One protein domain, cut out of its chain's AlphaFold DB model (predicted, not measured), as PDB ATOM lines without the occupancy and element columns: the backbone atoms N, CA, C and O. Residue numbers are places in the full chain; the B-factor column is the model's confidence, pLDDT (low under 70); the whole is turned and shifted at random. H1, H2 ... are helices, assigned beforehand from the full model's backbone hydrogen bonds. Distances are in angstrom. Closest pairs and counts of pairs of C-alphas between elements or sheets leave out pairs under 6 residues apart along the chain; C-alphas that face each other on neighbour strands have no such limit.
ATOM      1  N   PRO A 270     -22.776  -2.371  25.596       85.75
ATOM      2  CA  PRO A 270     -22.518  -3.792  25.861       85.75
ATOM      3  C   PRO A 270     -21.080  -4.240  25.540       85.75
ATOM      4  O   PRO A 270     -20.526  -5.056  26.270       85.75
ATOM      5  N   ASP A 271     -20.446  -3.661  24.514       86.25
ATOM      6  CA  ASP A 271     -19.082  -4.019  24.078       86.25
ATOM      7  C   ASP A 271     -17.975  -3.170  24.731       86.25
ATOM      8  O   ASP A 271     -16.798  -3.293  24.390       86.25
ATOM      9  N   ASN A 272     -18.328  -2.255  25.642       90.69
ATOM     10  CA  ASN A 272     -17.387  -1.294  26.221       90.69
ATOM     11  C   ASN A 272     -17.380  -1.367  27.758       90.69
ATOM     12  O   ASN A 272     -17.754  -0.396  28.425       90.69
ATOM     13  N   PRO A 273     -16.875  -2.469  28.353       92.69
ATOM     14  CA  PRO A 273     -16.823  -2.657  29.810       92.69
ATOM     15  C   PRO A 273     -16.059  -1.544  30.543       92.69
ATOM     16  O   PRO A 273     -16.336  -1.251  31.705       92.69
ATOM     17  N   LYS A 274     -15.130  -0.871  29.851       93.81
ATOM     18  CA  LYS A 274     -14.373   0.277  30.370       93.81
ATOM     19  C   LYS A 274     -15.273   1.427  30.827       93.81
ATOM     20  O   LYS A 274     -14.924   2.098  31.792       93.81
ATOM     21  N   VAL A 275     -16.416   1.646  30.168       93.25
ATOM     22  CA  VAL A 275     -17.375   2.698  30.548       93.25
ATOM     23  C   VAL A 275     -17.978   2.384  31.914       93.25
ATOM     24  O   VAL A 275     -17.973   3.235  32.801       93.25
ATOM     25  N   LEU A 276     -18.431   1.143  32.111       94.31
ATOM     26  CA  LEU A 276     -19.023   0.723  33.377       94.31
ATOM     27  C   LEU A 276     -17.993   0.718  34.511       94.31
ATOM     28  O   LEU A 276     -18.283   1.233  35.584       94.31
ATOM     29  N   ILE A 277     -16.783   0.198  34.272       94.56
ATOM     30  CA  ILE A 277     -15.707   0.181  35.278       94.56
ATOM     31  C   ILE A 277     -15.287   1.602  35.667       94.56
ATOM     32  O   ILE A 277     -15.129   1.891  36.852       94.56
ATOM     33  N   SER A 278     -15.137   2.500  34.689       93.94
ATOM     34  CA  SER A 278     -14.830   3.912  34.939       93.94
ATOM     35  C   SER A 278     -15.891   4.566  35.824       93.94
ATOM     36  O   SER A 278     -15.551   5.210  36.818       93.94
ATOM     37  N   GLN A 279     -17.171   4.352  35.505       94.75
ATOM     38  CA  GLN A 279     -18.276   4.857  36.311       94.75
ATOM     39  C   GLN A 279     -18.266   4.253  37.721       94.75
ATOM     40  O   GLN A 279     -18.435   4.972  38.702       94.75
ATOM     41  N   PHE A 280     -18.057   2.943  37.830       95.44
ATOM     42  CA  PHE A 280     -18.071   2.218  39.094       95.44
ATOM     43  C   PHE A 280     -16.986   2.715  40.052       95.44
ATOM     44  O   PHE A 280     -17.285   3.031  41.199       95.44
ATOM     45  N   ILE A 281     -15.747   2.862  39.573       94.25
ATOM     46  CA  ILE A 281     -14.624   3.366  40.379       94.25
ATOM     47  C   ILE A 281     -14.855   4.822  40.805       94.25
ATOM     48  O   ILE A 281     -14.440   5.228  41.891       94.25
ATOM     49  N   SER A 282     -15.533   5.619  39.977       93.50
ATOM     50  CA  SER A 282     -15.911   6.980  40.356       93.50
ATOM     51  C   SER A 282     -16.988   7.018  41.441       93.50
ATOM     52  O   SER A 282     -16.900   7.847  42.347       93.50
ATOM     53  N   ILE A 283     -17.987   6.129  41.371       94.19
ATOM     54  CA  ILE A 283     -19.054   6.008  42.378       94.19
ATOM     55  C   ILE A 283     -18.502   5.452  43.696       94.19
ATOM     56  O   ILE A 283     -18.879   5.952  44.752       94.19
ATOM     57  N   PHE A 284     -17.597   4.473  43.638       93.81
ATOM     58  CA  PHE A 284     -16.990   3.803  44.792       93.81
ATOM     59  C   PHE A 284     -15.465   4.012  44.807       93.81
ATOM     60  O   PHE A 284     -14.717   3.114  44.404       93.81
ATOM     61  N   PRO A 285     -14.968   5.185  45.242       91.31
ATOM     62  CA  PRO A 285     -13.533   5.422  45.362       91.31
ATOM     63  C   PRO A 285     -12.851   4.366  46.243       91.31
ATOM     64  O   PRO A 285     -13.349   4.033  47.312       91.31
ATOM     65  N   GLY A 286     -11.707   3.842  45.804       89.50
ATOM     66  CA  GLY A 286     -10.977   2.765  46.483       89.50
ATOM     67  C   GLY A 286     -11.331   1.369  45.963       89.50
ATOM     68  O   GLY A 286     -10.538   0.438  46.126       89.50
ATOM     69  N   SER A 287     -12.464   1.217  45.264       93.19
ATOM     70  CA  SER A 287     -12.853  -0.061  44.658       93.19
ATOM     71  C   SER A 287     -11.876  -0.541  43.583       93.19
ATOM     72  O   SER A 287     -11.837  -1.736  43.312       93.19
ATOM     73  N   GLU A 288     -11.032   0.330  43.019       91.69
ATOM     74  CA  GLU A 288      -9.978  -0.059  42.077       91.69
ATOM     75  C   GLU A 288      -9.054  -1.160  42.622       91.69
ATOM     76  O   GLU A 288      -8.641  -2.032  41.860       91.69
ATOM     77  N   ILE A 289      -8.776  -1.165  43.931       91.25
ATOM     78  CA  ILE A 289      -7.947  -2.188  44.583       91.25
ATOM     79  C   ILE A 289      -8.678  -3.531  44.568       91.25
ATOM     80  O   ILE A 289      -8.130  -4.531  44.111       91.25
ATOM     81  N   MET A 290      -9.941  -3.533  44.998       93.56
ATOM     82  CA  MET A 290     -10.790  -4.724  45.003       93.56
ATOM     83  C   MET A 290     -10.979  -5.280  43.586       93.56
ATOM     84  O   MET A 290     -10.809  -6.473  43.359       93.56
ATOM     85  N   LEU A 291     -11.286  -4.427  42.602       95.00
ATOM     86  CA  LEU A 291     -11.467  -4.851  41.210       95.00
ATOM     87  C   LEU A 291     -10.184  -5.420  40.596       95.00
ATOM     88  O   LEU A 291     -10.260  -6.275  39.714       95.00
ATOM     89  N   ASN A 292      -9.019  -4.952  41.043       93.19
ATOM     90  CA  ASN A 292      -7.737  -5.508  40.638       93.19
ATOM     91  C   ASN A 292      -7.491  -6.888  41.260       93.19
ATOM     92  O   ASN A 292      -7.158  -7.814  40.530       93.19
ATOM     93  N   GLN A 293      -7.732  -7.049  42.566       93.38
ATOM     94  CA  GLN A 293      -7.608  -8.332  43.280       93.38
ATOM     95  C   GLN A 293      -8.533  -9.408  42.699       93.38
ATOM     96  O   GLN A 293      -8.131 -10.558  42.529       93.38
ATOM     97  N   LEU A 294      -9.746  -9.011  42.305       95.50
ATOM     98  CA  LEU A 294     -10.708  -9.865  41.608       95.50
ATOM     99  C   LEU A 294     -10.322 -10.173  40.149       95.50
ATOM    100  O   LEU A 294     -11.025 -10.928  39.489       95.50
ATOM    101  N   GLY A 295      -9.262  -9.567  39.607       94.25
ATOM    102  CA  GLY A 295      -8.834  -9.747  38.216       94.25
ATOM    103  C   GLY A 295      -9.734  -9.077  37.167       94.25
ATOM    104  O   GLY A 295      -9.504  -9.224  35.969       94.25
ATOM    105  N   LEU A 296     -10.757  -8.321  37.581       95.12
ATOM    106  CA  LEU A 296     -11.684  -7.634  36.671       95.12
ATOM    107  C   LEU A 296     -11.007  -6.448  35.975       95.12
ATOM    108  O   LEU A 296     -11.180  -6.232  34.774       95.12
ATOM    109  N   LEU A 297     -10.227  -5.673  36.731       92.81
ATOM    110  CA  LEU A 297      -9.561  -4.477  36.221       92.81
ATOM    111  C   LEU A 297      -8.461  -4.836  35.214       92.81
ATOM    112  O   LEU A 297      -8.429  -4.308  34.101       92.81
ATOM    113  N   SER A 298      -7.579  -5.761  35.587       89.94
ATOM    114  CA  SER A 298      -6.500  -6.255  34.730       89.94
ATOM    115  C   SER A 298      -7.028  -6.880  33.446       89.94
ATOM    116  O   SER A 298      -6.523  -6.575  32.364       89.94
ATOM    117  N   LEU A 299      -8.104  -7.661  33.525       92.19
ATOM    118  CA  LEU A 299      -8.652  -8.340  32.358       92.19
ATOM    119  C   LEU A 299      -9.159  -7.354  31.299       92.19
ATOM    120  O   LEU A 299      -8.920  -7.538  30.100       92.19
ATOM    121  N   ILE A 300      -9.824  -6.279  31.726       92.00
ATOM    122  CA  ILE A 300     -10.387  -5.287  30.803       92.00
ATOM    123  C   ILE A 300      -9.321  -4.357  30.210       92.00
ATOM    124  O   ILE A 300      -9.435  -3.958  29.044       92.00
ATOM    125  N   TYR A 301      -8.285  -4.003  30.973       88.12
ATOM    126  CA  TYR A 301      -7.277  -3.035  30.524       88.12
ATOM    127  C   TYR A 301      -6.027  -3.684  29.919       88.12
ATOM    128  O   TYR A 301      -5.539  -3.187  28.903       88.12
ATOM    129  N   ASN A 302      -5.571  -4.813  30.463       86.25
ATOM    130  CA  ASN A 302      -4.343  -5.510  30.057       86.25
ATOM    131  C   ASN A 302      -4.606  -6.839  29.334       86.25
ATOM    132  O   ASN A 302      -3.706  -7.376  28.694       86.25
ATOM    133  N   GLY A 303      -5.836  -7.362  29.386       86.94
ATOM    134  CA  GLY A 303      -6.197  -8.621  28.730       86.94
ATOM    135  C   GLY A 303      -5.808  -9.882  29.507       86.94
ATOM    136  O   GLY A 303      -5.979 -10.976  28.978       86.94
ATOM    137  N   THR A 304      -5.314  -9.739  30.738       87.94
ATOM    138  CA  THR A 304      -4.885 -10.830  31.624       87.94
ATOM    139  C   THR A 304      -5.637 -10.759  32.946       87.94
ATOM    140  O   THR A 304      -6.007  -9.676  33.379       87.94
ATOM    141  N   VAL A 305      -5.853 -11.896  33.603       89.56
ATOM    142  CA  VAL A 305      -6.512 -11.943  34.921       89.56
ATOM    143  C   VAL A 305      -5.542 -11.560  36.054       89.56
ATOM    144  O   VAL A 305      -5.968 -11.132  37.125       89.56
ATOM    145  N   ASP A 306      -4.234 -11.631  35.798       88.25
ATOM    146  CA  ASP A 306      -3.179 -11.263  36.747       88.25
ATOM    147  C   ASP A 306      -3.297  -9.820  37.224       88.25
ATOM    148  O   ASP A 306      -3.578  -8.917  36.437       88.25
ATOM    149  N   GLU A 307      -3.048  -9.598  38.512       84.31
ATOM    150  CA  GLU A 307      -3.151  -8.276  39.121       84.31
ATOM    151  C   GLU A 307      -2.226  -7.274  38.429       84.31
ATOM    152  O   GLU A 307      -1.041  -7.526  38.192       84.31
ATOM    153  N   ILE A 308      -2.761  -6.087  38.145       81.81
ATOM    154  CA  ILE A 308      -1.925  -4.941  37.811       81.81
ATOM    155  C   ILE A 308      -1.090  -4.644  39.059       81.81
ATOM    156  O   ILE A 308      -1.629  -4.658  40.163       81.81
ATOM    157  N   GLY A 309       0.215  -4.409  38.888       77.62
ATOM    158  CA  GLY A 309       1.120  -4.048  39.982       77.62
ATOM    159  C   GLY A 309       0.743  -2.720  40.659       77.62
ATOM    160  O   GLY A 309      -0.420  -2.392  40.836       77.62
ATOM    161  N   ASN A 310       1.727  -1.917  41.062       71.44
ATOM    162  CA  ASN A 310       1.488  -0.722  41.881       71.44
ATOM    163  C   ASN A 310       0.472   0.281  41.263       71.44
ATOM    164  O   ASN A 310       0.846   1.147  40.468       71.44
ATOM    165  N   LEU A 311      -0.802   0.186  41.678       73.88
ATOM    166  CA  LEU A 311      -1.926   1.015  41.216       73.88
ATOM    167  C   LEU A 311      -1.741   2.502  41.554       73.88
ATOM    168  O   LEU A 311      -2.332   3.354  40.893       73.88
ATOM    169  N   ASN A 312      -0.891   2.822  42.537       62.59
ATOM    170  CA  ASN A 312      -0.652   4.194  42.990       62.59
ATOM    171  C   ASN A 312       0.104   5.050  41.963       62.59
ATOM    172  O   ASN A 312       0.014   6.272  42.019       62.59
ATOM    173  N   ASN A 313       0.845   4.432  41.035       55.53
ATOM    174  CA  ASN A 313       1.722   5.169  40.120       55.53
ATOM    175  C   ASN A 313       1.132   5.387  38.721       55.53
ATOM    176  O   ASN A 313       1.588   6.302  38.048       55.53
ATOM    177  N   ASN A 314       0.165   4.575  38.274       62.28
ATOM    178  CA  ASN A 314      -0.523   4.731  36.984       62.28
ATOM    179  C   ASN A 314      -1.797   3.873  36.958       62.28
ATOM    180  O   ASN A 314      -1.764   2.713  36.543       62.28
ATOM    181  N   LEU A 315      -2.932   4.436  37.377       70.25
ATOM    182  CA  LEU A 315      -4.221   3.786  37.155       70.25
ATOM    183  C   LEU A 315      -4.509   3.820  35.639       70.25
ATOM    184  O   LEU A 315      -4.610   4.913  35.081       70.25
ATOM    185  N   PRO A 316      -4.686   2.681  34.942       70.19
ATOM    186  CA  PRO A 316      -4.972   2.678  33.500       70.19
ATOM    187  C   PRO A 316      -6.400   3.153  33.172       70.19
ATOM    188  O   PRO A 316      -6.837   3.087  32.022       70.19
ATOM    189  N   VAL A 317      -7.145   3.606  34.183       79.56
ATOM    190  CA  VAL A 317      -8.560   3.957  34.107       79.56
ATOM    191  C   VAL A 317      -8.735   5.463  34.210       79.56
ATOM    192  O   VAL A 317      -8.437   6.070  35.236       79.56
ATOM    193  N   SER A 318      -9.310   6.060  33.169       81.94
ATOM    194  CA  SER A 318      -9.878   7.405  33.251       81.94
ATOM    195  C   SER A 318     -11.144   7.347  34.104       81.94
ATOM    196  O   SER A 318     -12.099   6.673  33.719       81.94
ATOM    197  N   LYS A 319     -11.153   8.006  35.267       84.12
ATOM    198  CA  LYS A 319     -12.332   8.099  36.145       84.12
ATOM    199  C   LYS A 319     -13.389   9.006  35.504       84.12
ATOM    200  O   LYS A 319     -13.050  10.061  34.974       84.12
ATOM    201  N   SER A 320     -14.651   8.587  35.538       86.00
ATOM    202  CA  SER A 320     -15.784   9.398  35.078       86.00
ATOM    203  C   SER A 320     -16.083  10.532  36.062       86.00
ATOM    204  O   SER A 320     -15.873  10.378  37.268       86.00
ATOM    205  N   GLU A 321     -16.606  11.654  35.573       86.06
ATOM    206  CA  GLU A 321     -17.128  12.714  36.437       86.06
ATOM    207  C   GLU A 321     -18.486  12.292  37.003       86.06
ATOM    208  O   GLU A 321     -19.419  11.976  36.264       86.06
ATOM    209  N   VAL A 322     -18.591  12.264  38.330       85.50
ATOM    210  CA  VAL A 322     -19.810  11.875  39.042       85.50
ATOM    211  C   VAL A 322     -20.173  12.945  40.056       85.50
ATOM    212  O   VAL A 322     -19.292  13.552  40.658       85.50
ATOM    213  N   SER A 323     -21.474  13.169  40.245       83.12
ATOM    214  CA  SER A 323     -21.964  14.046  41.311       83.12
ATOM    215  C   SER A 323     -21.593  13.479  42.686       83.12
ATOM    216  O   SER A 323     -21.660  12.264  42.901       83.12
ATOM    217  N   ASP A 324     -21.274  14.362  43.634       83.06
ATOM    218  CA  ASP A 324     -21.016  13.990  45.028       83.06
ATOM    219  C   ASP A 324     -22.216  13.272  45.669       83.06
ATOM    220  O   ASP A 324     -22.027  12.400  46.517       83.06
ATOM    221  N   PHE A 325     -23.443  13.535  45.198       83.06
ATOM    222  CA  PHE A 325     -24.645  12.844  45.669       83.06
ATOM    223  C   PHE A 325     -24.566  11.326  45.461       83.06
ATOM    224  O   PHE A 325     -24.900  10.568  46.371       83.06
ATOM    225  N   ILE A 326     -24.114  10.859  44.288       85.62
ATOM    226  CA  ILE A 326     -24.037   9.419  43.980       85.62
ATOM    227  C   ILE A 326     -22.751   8.769  44.495       85.62
ATOM    228  O   ILE A 326     -22.712   7.554  44.652       85.62
ATOM    229  N   LYS A 327     -21.726   9.559  44.812       89.06
ATOM    230  CA  LYS A 327     -20.437   9.068  45.303       89.06
ATOM    231  C   LYS A 327     -20.565   8.476  46.709       89.06
ATOM    232  O   LYS A 327     -21.152   9.087  47.599       89.06
ATOM    233  N   ILE A 328     -20.037   7.276  46.925       87.69
ATOM    234  CA  ILE A 328     -20.023   6.570  48.214       87.69
ATOM    235  C   ILE A 328     -18.573   6.532  48.692       87.69
ATOM    236  O   ILE A 328     -17.794   5.697  48.247       87.69
ATOM    237  N   THR A 329     -18.198   7.483  49.551       83.38
ATOM    238  CA  THR A 329     -16.827   7.613  50.079       83.38
ATOM    239  C   THR A 329     -16.523   6.606  51.179       83.38
ATOM    240  O   THR A 329     -15.409   6.100  51.244       83.38
ATOM    241  N   ASP A 330     -17.520   6.299  52.006       80.25
ATOM    242  CA  ASP A 330     -17.375   5.476  53.206       80.25
ATOM    243  C   ASP A 330     -18.305   4.264  53.115       80.25
ATOM    244  O   ASP A 330     -19.359   4.192  53.750       80.25
ATOM    245  N   GLY A 331     -17.946   3.315  52.253       85.69
ATOM    246  CA  GLY A 331     -18.717   2.094  52.077       85.69
ATOM    247  C   GLY A 331     -18.242   1.243  50.913       85.69
ATOM    248  O   GLY A 331     -17.487   1.689  50.051       85.69
ATOM    249  N   TYR A 332     -18.722   0.005  50.890       91.31
ATOM    250  CA  TYR A 332     -18.503  -0.909  49.781       91.31
ATOM    251  C   TYR A 332     -19.679  -0.867  48.796       91.31
ATOM    252  O   TYR A 332     -20.804  -0.538  49.192       91.31
ATOM    253  N   PRO A 333     -19.453  -1.227  47.522       93.81
ATOM    254  CA  PRO A 333     -20.544  -1.525  46.602       93.81
ATOM    255  C   PRO A 333     -21.407  -2.679  47.116       93.81
ATOM    256  O   PRO A 333     -20.952  -3.524  47.885       93.81
ATOM    257  N   THR A 334     -22.661  -2.719  46.672       93.19
ATOM    258  CA  THR A 334     -23.569  -3.838  46.968       93.19
ATOM    259  C   THR A 334     -23.239  -5.064  46.112       93.19
ATOM    260  O   THR A 334     -22.562  -4.945  45.083       93.19
ATOM    261  N   ILE A 335     -23.713  -6.248  46.516       93.44
ATOM    262  CA  ILE A 335     -23.500  -7.489  45.754       93.44
ATOM    263  C   ILE A 335     -24.165  -7.418  44.373       93.44
ATOM    264  O   ILE A 335     -23.609  -7.893  43.384       93.44
ATOM    265  N   GLU A 336     -25.285  -6.708  44.262       92.69
ATOM    266  CA  GLU A 336     -25.979  -6.440  43.010       92.69
ATOM    267  C   GLU A 336     -25.117  -5.566  42.088       92.69
ATOM    268  O   GLU A 336     -24.974  -5.863  40.902       92.69
ATOM    269  N   ASN A 337     -24.454  -4.532  42.626       94.56
ATOM    270  CA  ASN A 337     -23.518  -3.722  41.836       94.56
ATOM    271  C   ASN A 337     -22.315  -4.548  41.353       94.56
ATOM    272  O   ASN A 337     -21.858  -4.358  40.224       94.56
ATOM    273  N   MET A 338     -21.812  -5.470  42.180       96.50
ATOM    274  CA  MET A 338     -20.744  -6.390  41.778       96.50
ATOM    275  C   MET A 338     -21.219  -7.366  40.698       96.50
ATOM    276  O   MET A 338     -20.512  -7.583  39.716       96.50
ATOM    277  N   THR A 339     -22.432  -7.900  40.825       95.50
ATOM    278  CA  THR A 339     -23.043  -8.792  39.831       95.50
ATOM    279  C   THR A 339     -23.136  -8.117  38.463       95.50
ATOM    280  O   THR A 339     -22.750  -8.708  37.457       95.50
ATOM    281  N   GLU A 340     -23.526  -6.842  38.413       94.06
ATOM    282  CA  GLU A 340     -23.560  -6.051  37.177       94.06
ATOM    283  C   GLU A 340     -22.189  -5.917  36.491       94.06
ATOM    284  O   GLU A 340     -22.090  -6.000  35.258       94.06
ATOM    285  N   LEU A 341     -21.113  -5.774  37.271       95.81
ATOM    286  CA  LEU A 341     -19.750  -5.791  36.737       95.81
ATOM    287  C   LEU A 341     -19.385  -7.158  36.158       95.81
ATOM    288  O   LEU A 341     -18.874  -7.215  35.041       95.81
ATOM    289  N   TYR A 342     -19.672  -8.248  36.875       96.50
ATOM    290  CA  TYR A 342     -19.384  -9.602  36.392       96.50
ATOM    291  C   TYR A 342     -20.160  -9.937  35.121       96.50
ATOM    292  O   TYR A 342     -19.570 -10.491  34.195       96.50
ATOM    293  N   ILE A 343     -21.434  -9.537  35.019       94.50
ATOM    294  CA  ILE A 343     -22.205  -9.674  33.776       94.50
ATOM    295  C   ILE A 343     -21.469  -8.955  32.648       94.50
ATOM    296  O   ILE A 343     -21.195  -9.541  31.609       94.50
ATOM    297  N   THR A 344     -21.088  -7.700  32.861       94.44
ATOM    298  CA  THR A 344     -20.440  -6.885  31.827       94.44
ATOM    299  C   THR A 344     -19.095  -7.464  31.382       94.44
ATOM    300  O   THR A 344     -18.818  -7.544  30.185       94.44
ATOM    301  N   VAL A 345     -18.266  -7.908  32.326       94.12
ATOM    302  CA  VAL A 345     -16.942  -8.477  32.039       94.12
ATOM    303  C   VAL A 345     -17.056  -9.835  31.345       94.12
ATOM    304  O   VAL A 345     -16.404 -10.046  30.323       94.12
ATOM    305  N   LEU A 346     -17.907 -10.739  31.834       93.19
ATOM    306  CA  LEU A 346     -18.075 -12.062  31.228       93.19
ATOM    307  C   LEU A 346     -18.749 -11.979  29.849       93.19
ATOM    308  O   LEU A 346     -18.333 -12.691  28.936       93.19
ATOM    309  N   ASN A 347     -19.702 -11.057  29.653       90.38
ATOM    310  CA  ASN A 347     -20.260 -10.758  28.328       90.38
ATOM    311  C   ASN A 347     -19.159 -10.313  27.359       90.38
ATOM    312  O   ASN A 347     -19.086 -10.803  26.233       90.38
ATOM    313  N   HIS A 348     -18.280  -9.407  27.799       90.31
ATOM    314  CA  HIS A 348     -17.175  -8.913  26.979       90.31
ATOM    315  C   HIS A 348     -16.229 -10.039  26.546       90.31
ATOM    316  O   HIS A 348     -15.844 -10.093  25.377       90.31
ATOM    317  N   ILE A 349     -15.891 -10.968  27.449       90.06
ATOM    318  CA  ILE A 349     -15.091 -12.158  27.110       90.06
ATOM    319  C   ILE A 349     -15.827 -13.022  26.078       90.06
ATOM    320  O   ILE A 349     -15.220 -13.439  25.091       90.06
ATOM    321  N   GLY A 350     -17.129 -13.260  26.276       86.75
ATOM    322  CA  GLY A 350     -17.971 -14.038  25.364       86.75
ATOM    323  C   GLY A 350     -18.051 -13.443  23.952       86.75
ATOM    324  O   GLY A 350     -17.961 -14.172  22.964       86.75
ATOM    325  N   LEU A 351     -18.129 -12.118  23.835       85.38
ATOM    326  CA  LEU A 351     -18.135 -11.408  22.550       85.38
ATOM    327  C   LEU A 351     -16.756 -11.413  21.868       85.38
ATOM    328  O   LEU A 351     -16.655 -11.417  20.642       85.38
ATOM    329  N   HIS A 352     -15.681 -11.487  22.653       86.00
ATOM    330  CA  HIS A 352     -14.300 -11.432  22.176       86.00
ATOM    331  C   HIS A 352     -13.555 -12.767  22.343       86.00
ATOM    332  O   HIS A 352     -12.350 -12.774  22.594       86.00
ATOM    333  N   LYS A 353     -14.231 -13.911  22.147       81.81
ATOM    334  CA  LYS A 353     -13.638 -15.268  22.264       81.81
ATOM    335  C   LYS A 353     -12.361 -15.483  21.443       81.81
ATOM    336  O   LYS A 353     -11.526 -16.292  21.809       81.81
ATOM    337  N   HIS A 354     -12.180 -14.754  20.344       80.00
ATOM    338  CA  HIS A 354     -10.960 -14.815  19.529       80.00
ATOM    339  C   HIS A 354      -9.732 -14.191  20.220       80.00
ATOM    340  O   HIS A 354      -8.601 -14.491  19.852       80.00
ATOM    341  N   LYS A 355      -9.951 -13.295  21.188       79.19
ATOM    342  CA  LYS A 355      -8.908 -12.567  21.917       79.19
ATOM    343  C   LYS A 355      -8.541 -13.242  23.238       79.19
ATOM    344  O   LYS A 355      -7.416 -13.093  23.703       79.19
ATOM    345  N   TYR A 356      -9.481 -13.961  23.841       80.50
ATOM    346  CA  TYR A 356      -9.330 -14.563  25.161       80.50
ATOM    347  C   TYR A 356      -9.373 -16.086  25.054       80.50
ATOM    348  O   TYR A 356     -10.263 -16.628  24.407       80.50
ATOM    349  N   SER A 357      -8.464 -16.788  25.741       76.56
ATOM    350  CA  SER A 357      -8.623 -18.230  25.978       76.56
ATOM    351  C   SER A 357      -9.788 -18.426  26.948       76.56
ATOM    352  O   SER A 357      -9.600 -18.420  28.163       76.56
ATOM    353  N   SER A 358     -11.011 -18.460  26.415       78.25
ATOM    354  CA  SER A 358     -12.223 -18.173  27.184       78.25
ATOM    355  C   SER A 358     -12.424 -19.122  28.365       78.25
ATOM    356  O   SER A 358     -12.783 -18.659  29.436       78.25
ATOM    357  N   GLU A 359     -12.119 -20.414  28.228       89.00
ATOM    358  CA  GLU A 359     -12.227 -21.363  29.346       89.00
ATOM    359  C   GLU A 359     -11.176 -21.115  30.438       89.00
ATOM    360  O   GLU A 359     -11.516 -21.054  31.619       89.00
ATOM    361  N   PHE A 360      -9.912 -20.900  30.059       90.06
ATOM    362  CA  PHE A 360      -8.843 -20.583  31.011       90.06
ATOM    363  C   PHE A 360      -9.132 -19.279  31.763       90.06
ATOM    364  O   PHE A 360      -9.055 -19.234  32.984       90.06
ATOM    365  N   VAL A 361      -9.536 -18.231  31.039       91.44
ATOM    366  CA  VAL A 361      -9.867 -16.931  31.633       91.44
ATOM    367  C   VAL A 361     -11.067 -17.043  32.577       91.44
ATOM    368  O   VAL A 361     -11.048 -16.433  33.641       91.44
ATOM    369  N   PHE A 362     -12.091 -17.829  32.226       92.75
ATOM    370  CA  PHE A 362     -13.227 -18.085  33.116       92.75
ATOM    371  C   PHE A 362     -12.792 -18.799  34.399       92.75
ATOM    372  O   PHE A 362     -13.188 -18.368  35.478       92.75
ATOM    373  N   ASN A 363     -11.963 -19.843  34.289       94.12
ATOM    374  CA  ASN A 363     -11.426 -20.581  35.435       94.12
ATOM    375  C   ASN A 363     -10.624 -19.683  36.377       94.12
ATOM    376  O   ASN A 363     -10.891 -19.653  37.576       94.12
ATOM    377  N   GLU A 364      -9.670 -18.927  35.838       94.81
ATOM    378  CA  GLU A 364      -8.831 -18.024  36.629       94.81
ATOM    379  C   GLU A 364      -9.662 -16.939  37.316       94.81
ATOM    380  O   GLU A 364      -9.495 -16.681  38.509       94.81
ATOM    381  N   LEU A 365     -10.604 -16.329  36.588       96.06
ATOM    382  CA  LEU A 365     -11.455 -15.282  37.145       96.06
ATOM    383  C   LEU A 365     -12.386 -15.830  38.234       96.06
ATOM    384  O   LEU A 365     -12.579 -15.184  39.263       96.06
ATOM    385  N   PHE A 366     -12.936 -17.029  38.033       96.94
ATOM    386  CA  PHE A 366     -13.770 -17.698  39.024       96.94
ATOM    387  C   PHE A 366     -12.979 -18.059  40.287       96.94
ATOM    388  O   PHE A 366     -13.451 -17.811  41.396       96.94
ATOM    389  N   ASN A 367     -11.767 -18.600  40.138       96.19
ATOM    390  CA  ASN A 367     -10.913 -18.934  41.276       96.19
ATOM    391  C   ASN A 367     -10.521 -17.681  42.064       96.19
ATOM    392  O   ASN A 367     -10.710 -17.664  43.276       96.19
ATOM    393  N   LYS A 368     -10.102 -16.597  41.392       96.31
ATOM    394  CA  LYS A 368      -9.843 -15.311  42.060       96.31
ATOM    395  C   LYS A 368     -11.057 -14.790  42.817       96.31
ATOM    396  O   LYS A 368     -10.923 -14.340  43.950       96.31
ATOM    397  N   PHE A 369     -12.235 -14.848  42.201       97.12
ATOM    398  CA  PHE A 369     -13.477 -14.456  42.852       97.12
ATOM    399  C   PHE A 369     -13.732 -15.279  44.118       97.12
ATOM    400  O   PHE A 369     -13.907 -14.706  45.191       97.12
ATOM    401  N   LYS A 370     -13.714 -16.609  44.007       96.75
ATOM    402  CA  LYS A 370     -13.944 -17.535  45.120       96.75
ATOM    403  C   LYS A 370     -12.944 -17.309  46.255       96.75
ATOM    404  O   LYS A 370     -13.357 -17.136  47.398       96.75
ATOM    405  N   ASP A 371     -11.654 -17.253  45.941       96.62
ATOM    406  CA  ASP A 371     -10.590 -17.074  46.933       96.62
ATOM    407  C   ASP A 371     -10.728 -15.722  47.652       96.62
ATOM    408  O   ASP A 371     -10.558 -15.635  48.868       96.62
ATOM    409  N   TYR A 372     -11.128 -14.675  46.925       96.62
ATOM    410  CA  TYR A 372     -11.406 -13.366  47.509       96.62
ATOM    411  C   TYR A 372     -12.628 -13.378  48.436       96.62
ATOM    412  O   TYR A 372     -12.598 -12.773  49.508       96.62
ATOM    413  N   VAL A 373     -13.703 -14.081  48.060       96.69
ATOM    414  CA  VAL A 373     -14.879 -14.262  48.928       96.69
ATOM    415  C   VAL A 373     -14.471 -14.968  50.220       96.69
ATOM    416  O   VAL A 373     -14.783 -14.462  51.298       96.69
ATOM    417  N   VAL A 374     -13.727 -16.076  50.130       96.62
ATOM    418  CA  VAL A 374     -13.219 -16.810  51.301       96.62
ATOM    419  C   VAL A 374     -12.404 -15.883  52.202       96.62
ATOM    420  O   VAL A 374     -12.705 -15.765  53.388       96.62
ATOM    421  N   GLN A 375     -11.454 -15.135  51.633       96.56
ATOM    422  CA  GLN A 375     -10.629 -14.187  52.383       96.56
ATOM    423  C   GLN A 375     -11.470 -13.145  53.139       96.56
ATOM    424  O   GLN A 375     -11.215 -12.866  54.312       96.56
ATOM    425  N   VAL A 376     -12.476 -12.555  52.487       96.25
ATOM    426  CA  VAL A 376     -13.364 -11.558  53.106       96.25
ATOM    427  C   VAL A 376     -14.183 -12.171  54.242       96.25
ATOM    428  O   VAL A 376     -14.362 -11.535  55.288       96.25
ATOM    429  N   GLN A 377     -14.697 -13.385  54.041       95.69
ATOM    430  CA  GLN A 377     -15.525 -14.085  55.017       95.69
ATOM    431  C   GLN A 377     -14.721 -14.525  56.242       95.69
ATOM    432  O   GLN A 377     -15.191 -14.346  57.363       95.69
ATOM    433  N   GLU A 378     -13.501 -15.029  56.053       95.75
ATOM    434  CA  GLU A 378     -12.584 -15.379  57.145       95.75
ATOM    435  C   GLU A 378     -12.141 -14.142  57.938       95.75
ATOM    436  O   GLU A 378     -12.094 -14.167  59.170       95.75
ATOM    437  N   ALA A 379     -11.885 -13.029  57.245       95.75
ATOM    438  CA  ALA A 379     -11.543 -11.754  57.867       95.75
ATOM    439  C   ALA A 379     -12.735 -11.063  58.561       95.75
ATOM    440  O   ALA A 379     -12.530 -10.073  59.263       95.75
ATOM    441  N   ASN A 380     -13.964 -11.568  58.387       92.75
ATOM    442  CA  ASN A 380     -15.201 -11.015  58.948       92.75
ATOM    443  C   ASN A 380     -15.369  -9.507  58.690       92.75
ATOM    444  O   ASN A 380     -15.756  -8.751  59.583       92.75
ATOM    445  N   ILE A 381     -15.071  -9.051  57.467       92.00
ATOM    446  CA  ILE A 381     -15.148  -7.624  57.125       92.00
ATOM    447  C   ILE A 381     -16.624  -7.185  57.105       92.00
ATOM    448  O   ILE A 381     -17.389  -7.634  56.241       92.00
ATOM    449  N   PRO A 382     -17.061  -6.300  58.023       88.69
ATOM    450  CA  PRO A 382     -18.459  -5.901  58.104       88.69
ATOM    451  C   PRO A 382     -18.857  -5.073  56.880       88.69
ATOM    452  O   PRO A 382     -18.078  -4.270  56.369       88.69
ATOM    453  N   ASN A 383     -20.104  -5.241  56.432       88.06
ATOM    454  CA  ASN A 383     -20.698  -4.523  55.295       88.06
ATOM    455  C   ASN A 383     -19.998  -4.707  53.934       88.06
ATOM    456  O   ASN A 383     -20.377  -4.032  52.979       88.06
ATOM    457  N   HIS A 384     -19.021  -5.610  53.818       94.50
ATOM    458  CA  HIS A 384     -18.434  -5.975  52.529       94.50
ATOM    459  C   HIS A 384     -19.471  -6.725  51.665       94.50
ATOM    460  O   HIS A 384     -20.201  -7.547  52.219       94.50
ATOM    461  N   PRO A 385     -19.543  -6.529  50.330       94.25
ATOM    462  CA  PRO A 385     -20.500  -7.232  49.459       94.25
ATOM    463  C   PRO A 385     -20.396  -8.757  49.545       94.25
ATOM    464  O   PRO A 385     -21.384  -9.454  49.363       94.25
ATOM    465  N   PHE A 386     -19.198  -9.257  49.850       95.94
ATOM    466  CA  PHE A 386     -18.891 -10.686  49.966       95.94
ATOM    467  C   PHE A 386     -18.892 -11.213  51.406       95.94
ATOM    468  O   PHE A 386     -18.483 -12.348  51.642       95.94
ATOM    469  N   SER A 387     -19.318 -10.410  52.387       94.75
ATOM    470  CA  SER A 387     -19.486 -10.915  53.749       94.75
ATOM    471  C   SER A 387     -20.642 -11.918  53.813       94.75
ATOM    472  O   SER A 387     -21.566 -11.875  52.996       94.75
ATOM    473  N   LYS A 388     -20.619 -12.811  54.809       91.88
ATOM    474  CA  LYS A 388     -21.610 -13.894  54.958       91.88
ATOM    475  C   LYS A 388     -23.058 -13.381  54.950       91.88
ATOM    476  O   LYS A 388     -23.922 -13.976  54.318       91.88
ATOM    477  N   ASP A 389     -23.301 -12.224  55.569       90.69
ATOM    478  CA  ASP A 389     -24.634 -11.609  55.686       90.69
ATOM    479  C   ASP A 389     -25.115 -10.884  54.415       90.69
ATOM    480  O   ASP A 389     -26.268 -10.435  54.343       90.69
ATOM    481  N   LYS A 390     -24.231 -10.686  53.436       91.19
ATOM    482  CA  LYS A 390     -24.514  -9.940  52.200       91.19
ATOM    483  C   LYS A 390     -24.451 -10.809  50.952       91.19
ATOM    484  O   LYS A 390     -25.115 -10.469  49.981       91.19
ATOM    485  N   MET A 391     -23.702 -11.907  50.999       91.25
ATOM    486  CA  MET A 391     -23.473 -12.775  49.855       91.25
ATOM    487  C   MET A 391     -24.749 -13.497  49.394       91.25
ATOM    488  O   MET A 391     -25.472 -14.085  50.208       91.25
ATOM    489  N   ASP A 392     -24.973 -13.474  48.081       90.50
ATOM    490  CA  ASP A 392     -26.017 -14.203  47.356       90.50
ATOM    491  C   ASP A 392     -25.413 -15.056  46.218       90.50
ATOM    492  O   ASP A 392     -24.191 -15.119  46.045       90.50
ATOM    493  N   GLU A 393     -26.255 -15.735  45.433       89.88
ATOM    494  CA  GLU A 393     -25.815 -16.535  44.280       89.88
ATOM    495  C   GLU A 393     -25.652 -15.736  42.975       89.88
ATOM    496  O   GLU A 393     -25.328 -16.321  41.941       89.88
ATOM    497  N   GLY A 394     -25.827 -14.410  42.984       92.19
ATOM    498  CA  GLY A 394     -25.885 -13.565  41.790       92.19
ATOM    499  C   GLY A 394     -24.669 -13.720  40.878       92.19
ATOM    500  O   GLY A 394     -24.810 -14.049  39.702       92.19
ATOM    501  N   ILE A 395     -23.456 -13.566  41.411       95.50
ATOM    502  CA  ILE A 395     -22.218 -13.682  40.617       95.50
ATOM    503  C   ILE A 395     -21.998 -15.119  40.122       95.50
ATOM    504  O   ILE A 395     -21.621 -15.325  38.966       95.50
ATOM    505  N   VAL A 396     -22.270 -16.121  40.963       94.88
ATOM    506  CA  VAL A 396     -22.129 -17.541  40.597       94.88
ATOM    507  C   VAL A 396     -23.106 -17.910  39.486       94.88
ATOM    508  O   VAL A 396     -22.716 -18.576  38.528       94.88
ATOM    509  N   ASN A 397     -24.341 -17.407  39.547       93.62
ATOM    510  CA  ASN A 397     -25.331 -17.554  38.485       93.62
ATOM    511  C   ASN A 397     -24.811 -17.021  37.149       93.62
ATOM    512  O   ASN A 397     -25.002 -17.667  36.119       93.62
ATOM    513  N   VAL A 398     -24.113 -15.880  37.150       94.50
ATOM    514  CA  VAL A 398     -23.515 -15.320  35.929       94.50
ATOM    515  C   VAL A 398     -22.425 -16.244  35.383       94.50
ATOM    516  O   VAL A 398     -22.433 -16.532  34.185       94.50
ATOM    517  N   PHE A 399     -21.525 -16.753  36.232       96.12
ATOM    518  CA  PHE A 399     -20.496 -17.712  35.811       96.12
ATOM    519  C   PHE A 399     -21.103 -18.992  35.240       96.12
ATOM    520  O   PHE A 399     -20.707 -19.421  34.157       96.12
ATOM    521  N   VAL A 400     -22.083 -19.581  35.926       94.00
ATOM    522  CA  VAL A 400     -22.782 -20.795  35.486       94.00
ATOM    523  C   VAL A 400     -23.456 -20.565  34.139       94.00
ATOM    524  O   VAL A 400     -23.181 -21.293  33.183       94.00
ATOM    525  N   ARG A 401     -24.269 -19.506  34.029       92.00
ATOM    526  CA  ARG A 401     -24.980 -19.155  32.797       92.00
ATOM    527  C   ARG A 401     -24.010 -18.971  31.638       92.00
ATOM    528  O   ARG A 401     -24.167 -19.606  30.600       92.00
ATOM    529  N   ARG A 402     -22.974 -18.151  31.822       90.75
ATOM    530  CA  ARG A 402     -21.994 -17.856  30.770       90.75
ATOM    531  C   ARG A 402     -21.173 -19.082  30.397       90.75
ATOM    532  O   ARG A 402     -20.922 -19.311  29.224       90.75
ATOM    533  N   THR A 403     -20.824 -19.939  31.345       92.94
ATOM    534  CA  THR A 403     -20.112 -21.190  31.045       92.94
ATOM    535  C   THR A 403     -20.967 -22.129  30.184       92.94
ATOM    536  O   THR A 403     -20.487 -22.707  29.206       92.94
ATOM    537  N   ILE A 404     -22.263 -22.235  30.478       90.19
ATOM    538  CA  ILE A 404     -23.196 -23.046  29.690       90.19
ATOM    539  C   ILE A 404     -23.459 -22.421  28.312       90.19
ATOM    540  O   ILE A 404     -23.427 -23.113  27.294       90.19
ATOM    541  N   GLU A 405     -23.726 -21.120  28.254       87.12
ATOM    542  CA  GLU A 405     -24.108 -20.430  27.023       87.12
ATOM    543  C   GLU A 405     -22.915 -20.197  26.094       87.12
ATOM    544  O   GLU A 405     -23.012 -20.480  24.896       87.12
ATOM    545  N   ASP A 406     -21.794 -19.722  26.632       87.56
ATOM    546  CA  ASP A 406     -20.642 -19.293  25.849       87.56
ATOM    547  C   ASP A 406     -19.622 -20.395  25.610       87.56
ATOM    548  O   ASP A 406     -19.124 -20.500  24.484       87.56
ATOM    549  N   LEU A 407     -19.320 -21.200  26.631       88.19
ATOM    550  CA  LEU A 407     -18.334 -22.283  26.537       88.19
ATOM    551  C   LEU A 407     -18.968 -23.624  26.156       88.19
ATOM    552  O   LEU A 407     -18.249 -24.544  25.778       88.19
ATOM    553  N   LYS A 408     -20.302 -23.743  26.232       88.75
ATOM    554  CA  LYS A 408     -21.035 -25.005  26.021       88.75
ATOM    555  C   LYS A 408     -20.529 -26.139  26.925       88.75
ATOM    556  O   LYS A 408     -20.563 -27.300  26.529       88.75
ATOM    557  N   ASN A 409     -20.085 -25.801  28.139       89.75
ATOM    558  CA  ASN A 409     -19.453 -26.738  29.066       89.75
ATOM    559  C   ASN A 409     -20.235 -26.838  30.396       89.75
ATOM    560  O   ASN A 409     -19.860 -26.216  31.391       89.75
ATOM    561  N   PRO A 410     -21.346 -27.596  30.447       88.50
ATOM    562  CA  PRO A 410     -22.144 -27.734  31.667       88.50
ATOM    563  C   PRO A 410     -21.397 -28.437  32.813       88.50
ATOM    564  O   PRO A 410     -21.669 -28.153  33.980       88.50
ATOM    565  N   SER A 411     -20.427 -29.305  32.513       88.62
ATOM    566  CA  SER A 411     -19.588 -29.956  33.526       88.62
ATOM    567  C   SER A 411     -18.724 -28.936  34.270       88.62
ATOM    568  O   SER A 411     -18.650 -28.973  35.496       88.62
ATOM    569  N   LEU A 412     -18.144 -27.967  33.555       91.62
ATOM    570  CA  LEU A 412     -17.400 -26.880  34.187       91.62
ATOM    571  C   LEU A 412     -18.308 -25.981  35.037       91.62
ATOM    572  O   LEU A 412     -17.957 -25.635  36.161       91.62
ATOM    573  N   ALA A 413     -19.507 -25.658  34.545       93.19
ATOM    574  CA  ALA A 413     -20.486 -24.891  35.315       93.19
ATOM    575  C   ALA A 413     -20.882 -25.611  36.619       93.19
ATOM    576  O   ALA A 413     -20.996 -24.989  37.675       93.19
ATOM    577  N   THR A 414     -21.018 -26.939  36.555       91.62
ATOM    578  CA  THR A 414     -21.249 -27.801  37.720       91.62
ATOM    579  C   THR A 414     -20.077 -27.744  38.696       91.62
ATOM    580  O   THR A 414     -20.290 -27.595  39.899       91.62
ATOM    581  N   ALA A 415     -18.839 -27.812  38.198       92.31
ATOM    582  CA  ALA A 415     -17.639 -27.714  39.027       92.31
ATOM    583  C   ALA A 415     -17.526 -26.351  39.731       92.31
ATOM    584  O   ALA A 415     -17.203 -26.312  40.919       92.31
ATOM    585  N   PHE A 416     -17.854 -25.249  39.045       95.12
ATOM    586  CA  PHE A 416     -17.919 -23.918  39.654       95.12
ATOM    587  C   PHE A 416     -18.936 -23.862  40.787       95.12
ATOM    588  O   PHE A 416     -18.573 -23.504  41.907       95.12
ATOM    589  N   LEU A 417     -20.181 -24.273  40.536       93.50
ATOM    590  CA  LEU A 417     -21.213 -24.259  41.570       93.50
ATOM    591  C   LEU A 417     -20.797 -25.108  42.780       93.50
ATOM    592  O   LEU A 417     -20.820 -24.618  43.905       93.50
ATOM    593  N   LYS A 418     -20.351 -26.350  42.558       91.56
ATOM    594  CA  LYS A 418     -19.915 -27.247  43.639       91.56
ATOM    595  C   LYS A 418     -18.762 -26.661  44.438       91.56
ATOM    596  O   LYS A 418     -18.840 -26.613  45.662       91.56
ATOM    597  N   SER A 419     -17.713 -26.194  43.757       93.06
ATOM    598  CA  SER A 419     -16.560 -25.609  44.438       93.06
ATOM    599  C   SER A 419     -16.967 -24.396  45.262       93.06
ATOM    600  O   SER A 419     -16.409 -24.226  46.336       93.06
ATOM    601  N   PHE A 420     -17.894 -23.567  44.781       92.88
ATOM    602  CA  PHE A 420     -18.341 -22.388  45.513       92.88
ATOM    603  C   PHE A 420     -19.118 -22.762  46.777       92.88
ATOM    604  O   PHE A 420     -18.805 -22.282  47.861       92.88
TER     605      PHE A 420
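Overview. This is residues 270 to 420 of the 567 residues of an uncharacterized protein of Wickerhamomyces anomalus (strain ATCC 58044 / CBS 1984 / NCYC 433 / NRRL Y-366-8) (UniProt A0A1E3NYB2). The longest helix, H5, lies over a row of four helices side by side, H1, H4, H6 and H7; the short H2 and H3 lie next to H5 over the H1 end of the row, so the helices form two layers with few contacts between H5 and the row. A long unnamed stretch, residues 303 to 334, wraps round the outside of H1, H2 and H3, and another, residues 379 to 393, leads back from H5 to H6. The printed part has 151 residues with seven named helices, H1 to H7 along the chain, and no named strand; its class is all helix. It is compact, with a radius of gyration of the C-alphas of 15.1 A, and spans 44 by 35 by 27 A.

Arrangement. Start at H5, residues 358 to 378. With H4, residues 335 to 351, it forms a helical hairpin; the two only just touch, with 3 pairs of C-alphas within 8 A, the closest being Ile 349 and Ser 358 at 6.7 A. Look next at H6, residues 394 to 406, which touches H4 at a shallow tilt of 14 degrees, the same way, the closest C-alphas being Thr 339 and Ile 395 at 5.0 A. H7, residues 410 to 420, touches H6 at 17 degrees, opposite ways, with Val 400 and Ala 413 closest at 4.7 A. H4, H5, H6 and H7 are an up and down bundle, each helix running against the one before. H4 is the hub, and with residues 341 to 348 alone it touches H1, residues 273 to 283, where the C-alphas of Pro 273 and Thr 344 are closest at 5.9 A. H3, residues 296 to 302, touches H1 at a steep tilt of 55 degrees, with Lys 274 and Ile 300 closest at 6.9 A. H2, residues 287 to 293, only just touches H3, only at the corner, with Leu 291 and Leu 297 closest at 5.4 A. H1 and H5 are apart. In each of the seven helices every O i to N i+4 pair is within hydrogen-bond range.

Along the chain. Find C-alpha 273 at (-16.823, -2.657, 29.810), where H1 begins. H5 runs 30.1 A from C-alpha 358 at (-12.223, -18.173, 27.184), and H4 24.1 A. H6 measures 17.7 A, and H7 ends at C-alpha 420, (-18.341, -22.388, 45.513).

Size, cuts and confidence. The C-alphas farthest apart are those of Asp 324 and Ser 411, 45.4 A. The printed part has no cut. The links H3 to H4 and H5 to H6 are long. The mean pLDDT of the printed part is 89.8, and residues 312 to 314 are under 70.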